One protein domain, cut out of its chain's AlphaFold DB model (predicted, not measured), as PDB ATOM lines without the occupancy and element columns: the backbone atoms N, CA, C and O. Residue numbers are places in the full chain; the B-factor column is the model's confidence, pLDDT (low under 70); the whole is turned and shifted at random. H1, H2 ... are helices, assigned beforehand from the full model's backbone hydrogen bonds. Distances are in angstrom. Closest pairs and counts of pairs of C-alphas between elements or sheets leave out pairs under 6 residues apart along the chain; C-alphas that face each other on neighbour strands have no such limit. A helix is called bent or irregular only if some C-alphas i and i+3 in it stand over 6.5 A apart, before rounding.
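What this domain is: This is residues 20 to 41 and 187 to 240 of the 265 residues of an uncharacterized protein of Deltaproteobacteria bacterium (UniProt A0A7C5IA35). Four helices form a small cluster in which H4 packs on both H1 and H2, about perpendicular to H1 and at a steep tilt to H2, while H3 touches no helix but is near H2 and, at Ser 222, comes close to Arg 26 of H1. H1, the longest helix, meets H4 with residues 29 to 33 alone. The printed part has 76 residues, with H1, H2, H3 and H4 in chain order and no named strand; the class is all helix. The whole is compact and rounded, with a radius of gyration of the C-alphas of 11.8 A and spans of 35 by 27 by 24 A.

Where its parts are: H1, residues 20 to 35, starts at C-alpha 20 (-33.187, -35.428, 27.157) and is 23.2 A long. H4, residues 230 to 239, is 14.2 A long and ends at C-alpha 239 (-51.300, -39.131, 33.879); it is irregular, with C-alphas 233 and 236 7.8 A apart. H2 holds residues 189 to 198, 14.4 A. H3 holds residues 209 to 222, 20.4 A.

How they stand to each other: Residues 29 to 33 of H1 touch H4, about perpendicular at 89 degrees; the closest C-alphas, of Tyr 33 and Pro 231, are 5.6 A apart. H4 touches H2 at a steep tilt of 60 degrees, the same way, with the C-alphas of Val 191 and Ser 233 closest at 4.9 A. H2 and H3 are close but not clearly touching, with the C-alphas of Arg 192 and Thr 215 closest at 7.8 A. H3 and H4 are apart. Every O i to N i+4 pair is within hydrogen-bond range in H1 and H2, against 9 of 10 in H3 and 3 of 6 in H4.

The domain as a whole: The farthest C-alphas, of Gln 35 and Ser 208, are 35.0 A apart. Residues 42 to 186 are not printed, and C-alphas 41 and 187 are 13.1 A apart across the cut. The links H2 to H3 and H3 to H4 are short. Mean pLDDT of the printed part is 91.8, and no printed residue is under 70.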
ATOM      1  N   GLU A  20     -32.879 -34.063  27.614       92.56
ATOM      2  CA  GLU A  20     -33.187 -35.428  27.157       92.56
ATOM      3  C   GLU A  20     -34.501 -35.951  27.754       92.56
ATOM      4  O   GLU A  20     -35.311 -36.542  27.043       92.56
ATOM      5  N   GLU A  21     -34.747 -35.671  29.040       93.44
ATOM      6  CA  GLU A  21     -36.009 -36.003  29.710       93.44
ATOM      7  C   GLU A  21     -37.181 -35.234  29.080       93.44
ATOM      8  O   GLU A  21     -38.216 -35.827  28.788       93.44
ATOM      9  N   LEU A  22     -37.007 -33.937  28.796       94.31
ATOM     10  CA  LEU A  22     -38.027 -33.116  28.137       94.31
ATOM     11  C   LEU A  22     -38.343 -33.611  26.721       94.31
ATOM     12  O   LEU A  22     -39.506 -33.622  26.321       94.31
ATOM     13  N   ALA A  23     -37.333 -34.032  25.956       94.56
ATOM     14  CA  ALA A  23     -37.547 -34.598  24.628       94.56
ATOM     15  C   ALA A  23     -38.343 -35.913  24.697       94.56
ATOM     16  O   ALA A  23     -39.312 -36.077  23.955       94.56
ATOM     17  N   ALA A  24     -37.987 -36.807  25.625       95.00
ATOM     18  CA  ALA A  24     -38.699 -38.067  25.833       95.00
ATOM     19  C   ALA A  24     -40.153 -37.846  26.291       95.00
ATOM     20  O   ALA A  24     -41.074 -38.469  25.759       95.00
ATOM     21  N   ASP A  25     -40.375 -36.927  27.232       94.94
ATOM     22  CA  ASP A  25     -41.712 -36.580  27.717       94.94
ATOM     23  C   ASP A  25     -42.571 -35.951  26.623       94.94
ATOM     24  O   ASP A  25     -43.746 -36.298  26.488       94.94
ATOM     25  N   ARG A  26     -41.998 -35.055  25.807       95.69
ATOM     26  CA  ARG A  26     -42.678 -34.481  24.639       95.69
ATOM     27  C   ARG A  26     -43.163 -35.591  23.713       95.69
ATOM     28  O   ARG A  26     -44.338 -35.596  23.347       95.69
ATOM     29  N   ASP A  27     -42.286 -36.518  23.342       95.75
ATOM     30  CA  ASP A  27     -42.617 -37.584  22.393       95.75
ATOM     31  C   ASP A  27     -43.698 -38.514  22.960       95.75
ATOM     32  O   ASP A  27     -44.655 -38.854  22.261       95.75
ATOM     33  N   ALA A  28     -43.617 -38.843  24.253       94.94
ATOM     34  CA  ALA A  28     -44.643 -39.617  24.947       94.94
ATOM     35  C   ALA A  28     -46.004 -38.897  24.968       94.94
ATOM     36  O   ALA A  28     -47.037 -39.518  24.706       94.94
ATOM     37  N   LEU A  29     -46.014 -37.590  25.245       95.50
ATOM     38  CA  LEU A  29     -47.229 -36.771  25.263       95.50
ATOM     39  C   LEU A  29     -47.865 -36.656  23.881       95.50
ATOM     40  O   LEU A  29     -49.086 -36.766  23.769       95.50
ATOM     41  N   LEU A  30     -47.060 -36.442  22.840       95.00
ATOM     42  CA  LEU A  30     -47.539 -36.364  21.461       95.00
ATOM     43  C   LEU A  30     -48.136 -37.698  21.008       95.00
ATOM     44  O   LEU A  30     -49.261 -37.713  20.511       95.00
ATOM     45  N   ALA A  31     -47.435 -38.810  21.253       94.75
ATOM     46  CA  ALA A  31     -47.907 -40.147  20.900       94.75
ATOM     47  C   ALA A  31     -49.205 -40.516  21.634       94.75
ATOM     48  O   ALA A  31     -50.139 -41.045  21.028       94.75
ATOM     49  N   TRP A  32     -49.297 -40.201  22.931       94.25
ATOM     50  CA  TRP A  32     -50.533 -40.385  23.690       94.25
ATOM     51  C   TRP A  32     -51.674 -39.537  23.116       94.25
ATOM     52  O   TRP A  32     -52.760 -40.055  22.852       94.25
ATOM     53  N   TYR A  33     -51.428 -38.242  22.903       94.62
ATOM     54  CA  TYR A  33     -52.451 -37.308  22.441       94.62
ATOM     55  C   TYR A  33     -52.978 -37.699  21.059       94.62
ATOM     56  O   TYR A  33     -54.182 -37.632  20.823       94.62
ATOM     57  N   GLU A  34     -52.115 -38.177  20.162       92.88
ATOM     58  CA  GLU A  34     -52.505 -38.659  18.834       92.88
ATOM     59  C   GLU A  34     -53.522 -39.812  18.882       92.88
ATOM     60  O   GLU A  34     -54.419 -39.889  18.038       92.88
ATOM     61  N   GLN A  35     -53.425 -40.676  19.890       92.88
ATOM     62  CA  GLN A  35     -54.317 -41.823  20.073       92.88
ATOM     63  C   GLN A  35     -55.518 -41.505  20.967       92.88
ATOM     64  O   GLN A  35     -56.457 -42.296  21.049       92.88
ATOM     65  N   TYR A  36     -55.515 -40.353  21.639       92.12
ATOM     66  CA  TYR A  36     -56.544 -40.009  22.604       92.12
ATOM     67  C   TYR A  36     -57.878 -39.673  21.899       92.12
ATOM     68  O   TYR A  36     -57.959 -38.705  21.134       92.12
ATOM     69  N   PRO A  37     -58.966 -40.438  22.132       88.19
ATOM     70  CA  PRO A  37     -60.255 -40.171  21.489       88.19
ATOM     71  C   PRO A  37     -60.933 -38.911  22.039       88.19
ATOM     72  O   PRO A  37     -61.746 -38.301  21.353       88.19
ATOM     73  N   GLY A  38     -60.590 -38.499  23.265       87.88
ATOM     74  CA  GLY A  38     -61.142 -37.314  23.923       87.88
ATOM     75  C   GLY A  38     -60.420 -36.008  23.589       87.88
ATOM     76  O   GLY A  38     -60.568 -35.049  24.346       87.88
ATOM     77  N   ARG A  39     -59.622 -35.959  22.513       87.50
ATOM     78  CA  ARG A  39     -58.906 -34.750  22.076       87.50
ATOM     79  C   ARG A  39     -59.850 -33.556  21.947       87.50
ATOM     80  O   ARG A  39     -60.855 -33.623  21.243       87.50
ATOM     81  N   ARG A  40     -59.493 -32.445  22.590       84.12
ATOM     82  CA  ARG A  40     -60.238 -31.176  22.557       84.12
ATOM     83  C   ARG A  40     -59.304 -30.034  22.150       84.12
ATOM     84  O   ARG A  40     -58.920 -29.231  23.001       84.12
ATOM     85  N   PRO A  41     -58.898 -29.954  20.870       82.62
ATOM     86  CA  PRO A  41     -58.106 -28.825  20.404       82.62
ATOM     87  C   PRO A  41     -58.938 -27.541  20.476       82.62
ATOM     88  O   PRO A  41     -60.120 -27.546  20.135       82.62
ATOM     89  N   PRO A 187     -51.351 -20.015  25.555       95.06
ATOM     90  CA  PRO A 187     -50.728 -20.206  26.861       95.06
ATOM     91  C   PRO A 187     -51.747 -19.970  27.984       95.06
ATOM     92  O   PRO A 187     -51.589 -19.053  28.792       95.06
ATOM     93  N   THR A 188     -52.824 -20.757  28.033       95.06
ATOM     94  CA  THR A 188     -53.821 -20.698  29.117       95.06
ATOM     95  C   THR A 188     -53.184 -21.037  30.465       95.06
ATOM     96  O   THR A 188     -52.103 -21.621  30.519       95.06
ATOM     97  N   PHE A 189     -53.847 -20.692  31.575       94.12
ATOM     98  CA  PHE A 189     -53.330 -21.037  32.905       94.12
ATOM     99  C   PHE A 189     -53.047 -22.541  33.035       94.12
ATOM    100  O   PHE A 189     -51.935 -22.905  33.398       94.12
ATOM    101  N   THR A 190     -53.997 -23.393  32.636       93.00
ATOM    102  CA  THR A 190     -53.853 -24.857  32.658       93.00
ATOM    103  C   THR A 190     -52.652 -25.337  31.845       93.00
ATOM    104  O   THR A 190     -51.886 -26.175  32.310       93.00
ATOM    105  N   VAL A 191     -52.444 -24.787  30.644       95.00
ATOM    106  CA  VAL A 191     -51.294 -25.146  29.797       95.00
ATOM    107  C   VAL A 191     -49.981 -24.759  30.473       95.00
ATOM    108  O   VAL A 191     -49.065 -25.577  30.532       95.00
ATOM    109  N   ARG A 192     -49.888 -23.542  31.027       95.56
ATOM    110  CA  ARG A 192     -48.674 -23.068  31.714       95.56
ATOM    111  C   ARG A 192     -48.384 -23.846  32.990       95.56
ATOM    112  O   ARG A 192     -47.234 -24.181  33.250       95.56
ATOM    113  N   GLU A 193     -49.414 -24.136  33.775       93.62
ATOM    114  CA  GLU A 193     -49.319 -24.937  34.993       93.62
ATOM    115  C   GLU A 193     -48.774 -26.332  34.681       93.62
ATOM    116  O   GLU A 193     -47.775 -26.755  35.262       93.62
ATOM    117  N   ASN A 194     -49.371 -27.025  33.714       93.88
ATOM    118  CA  ASN A 194     -48.942 -28.365  33.333       93.88
ATOM    119  C   ASN A 194     -47.530 -28.371  32.743       93.88
ATOM    120  O   ASN A 194     -46.707 -29.191  33.148       93.88
ATOM    121  N   ALA A 195     -47.222 -27.423  31.856       94.69
ATOM    122  CA  ALA A 195     -45.892 -27.275  31.278       94.69
ATOM    123  C   ALA A 195     -44.820 -26.977  32.334       94.69
ATOM    124  O   ALA A 195     -43.735 -27.548  32.282       94.69
ATOM    125  N   PHE A 196     -45.118 -26.132  33.324       92.75
ATOM    126  CA  PHE A 196     -44.209 -25.880  34.439       92.75
ATOM    127  C   PHE A 196     -43.914 -27.162  35.218       92.75
ATOM    128  O   PHE A 196     -42.755 -27.479  35.482       92.75
ATOM    129  N   ARG A 197     -44.952 -27.930  35.553       89.44
ATOM    130  CA  ARG A 197     -44.835 -29.115  36.415       89.44
ATOM    131  C   ARG A 197     -44.012 -30.237  35.795       89.44
ATOM    132  O   ARG A 197     -43.243 -30.890  36.502       89.44
ATOM    133  N   ILE A 198     -44.131 -30.427  34.486       91.44
ATOM    134  CA  ILE A 198     -43.341 -31.413  33.735       91.44
ATOM    135  C   ILE A 198     -42.027 -30.832  33.178       91.44
ATOM    136  O   ILE A 198     -41.251 -31.545  32.563       91.44
ATOM    137  N   GLY A 199     -41.734 -29.552  33.436       91.56
ATOM    138  CA  GLY A 199     -40.409 -28.967  33.208       91.56
ATOM    139  C   GLY A 199     -40.223 -28.141  31.933       91.56
ATOM    140  O   GLY A 199     -39.167 -27.541  31.791       91.56
ATOM    141  N   PHE A 200     -41.220 -28.022  31.048       94.19
ATOM    142  CA  PHE A 200     -41.120 -27.195  29.827       94.19
ATOM    143  C   PHE A 200     -41.137 -25.686  30.087       94.19
ATOM    144  O   PHE A 200     -40.782 -24.911  29.204       94.19
ATOM    145  N   LEU A 201     -41.575 -25.254  31.272       93.50
ATOM    146  CA  LEU A 201     -41.500 -23.860  31.707       93.50
ATOM    147  C   LEU A 201     -40.852 -23.763  33.083       93.50
ATOM    148  O   LEU A 201     -41.055 -24.626  33.937       93.50
ATOM    149  N   ASP A 202     -40.146 -22.661  33.322       89.00
ATOM    150  CA  ASP A 202     -39.549 -22.341  34.624       89.00
ATOM    151  C   ASP A 202     -40.474 -21.539  35.542       89.00
ATOM    152  O   ASP A 202     -40.225 -21.434  36.741       89.00
ATOM    153  N   ARG A 203     -41.567 -20.987  35.005       89.19
ATOM    154  CA  ARG A 203     -42.556 -20.209  35.762       89.19
ATOM    155  C   ARG A 203     -43.979 -20.450  35.260       89.19
ATOM    156  O   ARG A 203     -44.208 -20.558  34.061       89.19
ATOM    157  N   ILE A 204     -44.934 -20.482  36.192       89.19
ATOM    158  CA  ILE A 204     -46.377 -20.625  35.904       89.19
ATOM    159  C   ILE A 204     -47.006 -19.269  35.544       89.19
ATOM    160  O   ILE A 204     -47.867 -19.162  34.662       89.19
ATOM    161  N   HIS A 205     -46.612 -18.225  36.276       89.06
ATOM    162  CA  HIS A 205     -47.223 -16.905  36.186       89.06
ATOM    163  C   HIS A 205     -46.671 -16.110  35.000       89.06
ATOM    164  O   HIS A 205     -45.461 -16.021  34.800       89.06
ATOM    165  N   ALA A 206     -47.585 -15.483  34.262       91.12
ATOM    166  CA  ALA A 206     -47.300 -14.501  33.227       91.12
ATOM    167  C   ALA A 206     -47.963 -13.187  33.652       91.12
ATOM    168  O   ALA A 206     -49.190 -13.129  33.747       91.12
ATOM    169  N   GLY A 207     -47.158 -12.173  33.982       90.62
ATOM    170  CA  GLY A 207     -47.639 -10.887  34.499       90.62
ATOM    171  C   GLY A 207     -47.941  -9.867  33.403       90.62
ATOM    172  O   GLY A 207     -48.544  -8.831  33.667       90.62
ATOM    173  N   SER A 208     -47.529 -10.154  32.171       94.69
ATOM    174  CA  SER A 208     -47.663  -9.264  31.022       94.69
ATOM    175  C   SER A 208     -47.975 -10.032  29.737       94.69
ATOM    176  O   SER A 208     -47.776 -11.245  29.650       94.69
ATOM    177  N   PHE A 209     -48.413  -9.314  28.698       95.31
ATOM    178  CA  PHE A 209     -48.549  -9.895  27.359       95.31
ATOM    179  C   PHE A 209     -47.207 -10.416  26.821       95.31
ATOM    180  O   PHE A 209     -47.169 -11.466  26.187       95.31
ATOM    181  N   SER A 210     -46.097  -9.738  27.139       94.56
ATOM    182  CA  SER A 210     -44.757 -10.198  26.759       94.56
ATOM    183  C   SER A 210     -44.424 -11.554  27.382       94.56
ATOM    184  O   SER A 210     -43.884 -12.416  26.700       94.56
ATOM    185  N   ASP A 211     -44.790 -11.786  28.646       95.19
ATOM    186  CA  ASP A 211     -44.575 -13.089  29.288       95.19
ATOM    187  C   ASP A 211     -45.391 -14.203  28.614       95.19
ATOM    188  O   ASP A 211     -44.897 -15.321  28.455       95.19
ATOM    189  N   LEU A 212     -46.632 -13.909  28.204       95.38
ATOM    190  CA  LEU A 212     -47.470 -14.852  27.453       95.38
ATOM    191  C   LEU A 212     -46.865 -15.174  26.088       95.38
ATOM    192  O   LEU A 212     -46.871 -16.335  25.683       95.38
ATOM    193  N   LEU A 213     -46.330 -14.160  25.407       94.19
ATOM    194  CA  LEU A 213     -45.666 -14.305  24.118       94.19
ATOM    195  C   LEU A 213     -44.446 -15.220  24.230       94.19
ATOM    196  O   LEU A 213     -44.389 -16.222  23.524       94.19
ATOM    197  N   GLU A 214     -43.525 -14.945  25.159       93.38
ATOM    198  CA  GLU A 214     -42.357 -15.812  25.383       93.38
ATOM    199  C   GLU A 214     -42.768 -17.246  25.719       93.38
ATOM    200  O   GLU A 214     -42.199 -18.204  25.202       93.38
ATOM    201  N   THR A 215     -43.804 -17.399  26.548       94.38
ATOM    202  CA  THR A 215     -44.330 -18.716  26.913       94.38
ATOM    203  C   THR A 215     -44.858 -19.467  25.691       94.38
ATOM    204  O   THR A 215     -44.530 -20.633  25.496       94.38
ATOM    205  N   SER A 216     -45.663 -18.810  24.852       93.50
ATOM    206  CA  SER A 216     -46.215 -19.408  23.634       93.50
ATOM    207  C   SER A 216     -45.111 -19.826  22.662       93.50
ATOM    208  O   SER A 216     -45.135 -20.951  22.165       93.50
ATOM    209  N   LEU A 217     -44.104 -18.973  22.451       91.06
ATOM    210  CA  LEU A 217     -42.976 -19.259  21.560       91.06
ATOM    211  C   LEU A 217     -42.128 -20.429  22.074       91.06
ATOM    212  O   LEU A 217     -41.838 -21.362  21.324       91.06
ATOM    213  N   SER A 218     -41.796 -20.423  23.368       91.38
ATOM    214  CA  SER A 218     -41.038 -21.502  24.012       91.38
ATOM    215  C   SER A 218     -41.761 -22.844  23.908       91.38
ATOM    216  O   SER A 218     -41.149 -23.868  23.607       91.38
ATOM    217  N   LEU A 219     -43.075 -22.852  24.140       93.25
ATOM    218  CA  LEU A 219     -43.870 -24.071  24.043       93.25
ATOM    219  C   LEU A 219     -44.065 -24.518  22.601       93.25
ATOM    220  O   LEU A 219     -44.026 -25.717  22.355       93.25
ATOM    221  N   THR A 220     -44.216 -23.600  21.645       90.25
ATOM    222  CA  THR A 220     -44.377 -23.972  20.231       90.25
ATOM    223  C   THR A 220     -43.136 -24.676  19.681       90.25
ATOM    224  O   THR A 220     -43.264 -25.602  18.885       90.25
ATOM    225  N   ALA A 221     -41.938 -24.326  20.166       88.19
ATOM    226  CA  ALA A 221     -40.706 -25.037  19.817       88.19
ATOM    227  C   ALA A 221     -40.716 -26.520  20.245       88.19
ATOM    228  O   ALA A 221     -40.060 -27.350  19.620       88.19
ATOM    229  N   SER A 222     -41.467 -26.855  21.299       90.88
ATOM    230  CA  SER A 222     -41.614 -28.231  21.794       90.88
ATOM    231  C   SER A 222     -42.881 -28.910  21.268       90.88
ATOM    232  O   SER A 222     -42.879 -30.106  21.012       90.88
ATOM    233  N   PHE A 223     -43.963 -28.162  21.082       90.94
ATOM    234  CA  PHE A 223     -45.272 -28.664  20.692       90.94
ATOM    235  C   PHE A 223     -45.753 -27.911  19.451       90.94
ATOM    236  O   PHE A 223     -46.426 -26.884  19.536       90.94
ATOM    237  N   GLY A 224     -45.366 -28.426  18.285       83.81
ATOM    238  CA  GLY A 224     -45.731 -27.864  16.989       83.81
ATOM    239  C   GLY A 224     -47.149 -28.224  16.539       83.81
ATOM    240  O   GLY A 224     -47.867 -29.003  17.178       83.81
ATOM    241  N   TYR A 225     -47.549 -27.662  15.401       81.31
ATOM    242  CA  TYR A 225     -48.779 -28.050  14.712       81.31
ATOM    243  C   TYR A 225     -48.718 -29.537  14.294       81.31
ATOM    244  O   TYR A 225     -47.653 -29.999  13.885       81.31
ATOM    245  N   PRO A 226     -49.822 -30.311  14.381       83.00
ATOM    246  CA  PRO A 226     -51.173 -29.909  14.790       83.00
ATOM    247  C   PRO A 226     -51.448 -30.001  16.300       83.00
ATOM    248  O   PRO A 226     -52.521 -29.601  16.746       83.00
ATOM    249  N   ALA A 227     -50.524 -30.546  17.095       87.19
ATOM    250  CA  ALA A 227     -50.780 -30.850  18.503       87.19
ATOM    251  C   ALA A 227     -50.866 -29.591  19.383       87.19
ATOM    252  O   ALA A 227     -51.804 -29.464  20.176       87.19
ATOM    253  N   LEU A 228     -49.923 -28.654  19.206       90.56
ATOM    254  CA  LEU A 228     -49.847 -27.379  19.927       90.56
ATOM    255  C   LEU A 228     -50.053 -27.560  21.447       90.56
ATOM    256  O   LEU A 228     -49.442 -28.421  22.068       90.56
ATOM    257  N   GLU A 229     -50.928 -26.777  22.077       92.81
ATOM    258  CA  GLU A 229     -51.193 -26.846  23.515       92.81
ATOM    259  C   GLU A 229     -52.011 -28.069  23.965       92.81
ATOM    260  O   GLU A 229     -52.151 -28.287  25.166       92.81
ATOM    261  N   GLY A 230     -52.567 -28.851  23.035       93.12
ATOM    262  CA  GLY A 230     -53.493 -29.954  23.318       93.12
ATOM    263  C   GLY A 230     -52.953 -31.010  24.294       93.12
ATOM    264  O   GLY A 230     -53.594 -31.266  25.317       93.12
ATOM    265  N   PRO A 231     -51.757 -31.585  24.059       94.81
ATOM    266  CA  PRO A 231     -51.160 -32.537  24.991       94.81
ATOM    267  C   PRO A 231     -50.984 -31.954  26.399       94.81
ATOM    268  O   PRO A 231     -51.229 -32.635  27.391       94.81
ATOM    269  N   LEU A 232     -50.615 -30.673  26.497       95.06
ATOM    270  CA  LEU A 232     -50.408 -29.982  27.772       95.06
ATOM    271  C   LEU A 232     -51.724 -29.641  28.478       95.06
ATOM    272  O   LEU A 232     -51.791 -29.712  29.703       95.06
ATOM    273  N   SER A 233     -52.777 -29.274  27.748       94.00
ATOM    274  CA  SER A 233     -54.077 -28.942  28.344       94.00
ATOM    275  C   SER A 233     -54.784 -30.181  28.908       94.00
ATOM    276  O   SER A 233     -55.489 -30.078  29.915       94.00
ATOM    277  N   GLN A 234     -54.532 -31.358  28.326       93.44
ATOM    278  CA  GLN A 234     -55.188 -32.621  28.685       93.44
ATOM    279  C   GLN A 234     -54.266 -33.640  29.380       93.44
ATOM    280  O   GLN A 234     -54.704 -34.743  29.689       93.44
ATOM    281  N   VAL A 235     -53.021 -33.284  29.720       91.88
ATOM    282  CA  VAL A 235     -52.059 -34.203  30.373       91.88
ATOM    283  C   VAL A 235     -52.597 -34.849  31.662       91.88
ATOM    284  O   VAL A 235     -52.231 -35.971  32.017       91.88
ATOM    285  N   HIS A 236     -53.487 -34.155  32.375       89.62
ATOM    286  CA  HIS A 236     -54.117 -34.667  33.586       89.62
ATOM    287  C   HIS A 236     -55.055 -35.855  33.311       89.62
ATOM    288  O   HIS A 236     -55.146 -36.744  34.153       89.62
ATOM    289  N   GLU A 237     -55.684 -35.919  32.134       89.94
ATOM    290  CA  GLU A 237     -56.560 -37.025  31.720       89.94
ATOM    291  C   GLU A 237     -55.753 -38.313  31.478       89.94
ATOM    292  O   GLU A 237     -56.240 -39.411  31.732       89.94
ATOM    293  N   ALA A 238     -54.492 -38.181  31.060       85.44
ATOM    294  CA  ALA A 238     -53.578 -39.299  30.828       85.44
ATOM    295  C   ALA A 238     -52.877 -39.774  32.109       85.44
ATOM    296  O   ALA A 238     -52.853 -40.961  32.448       85.44
ATOM    297  N   TYR A 239     -52.276 -38.828  32.832       87.00
ATOM    298  CA  TYR A 239     -51.300 -39.131  33.879       87.00
ATOM    299  C   TYR A 239     -51.787 -38.762  35.283       87.00
ATOM    300  O   TYR A 239     -51.099 -39.049  36.261       87.00
ATOM    301  N   GLY A 240     -52.983 -38.176  35.422       86.25
ATOM    302  CA  GLY A 240     -53.496 -37.699  36.711       86.25
ATOM    303  C   GLY A 240     -52.669 -36.546  37.278       86.25
ATOM    304  O   GLY A 240     -52.506 -36.437  38.488       86.25
TER     305      GLY A 240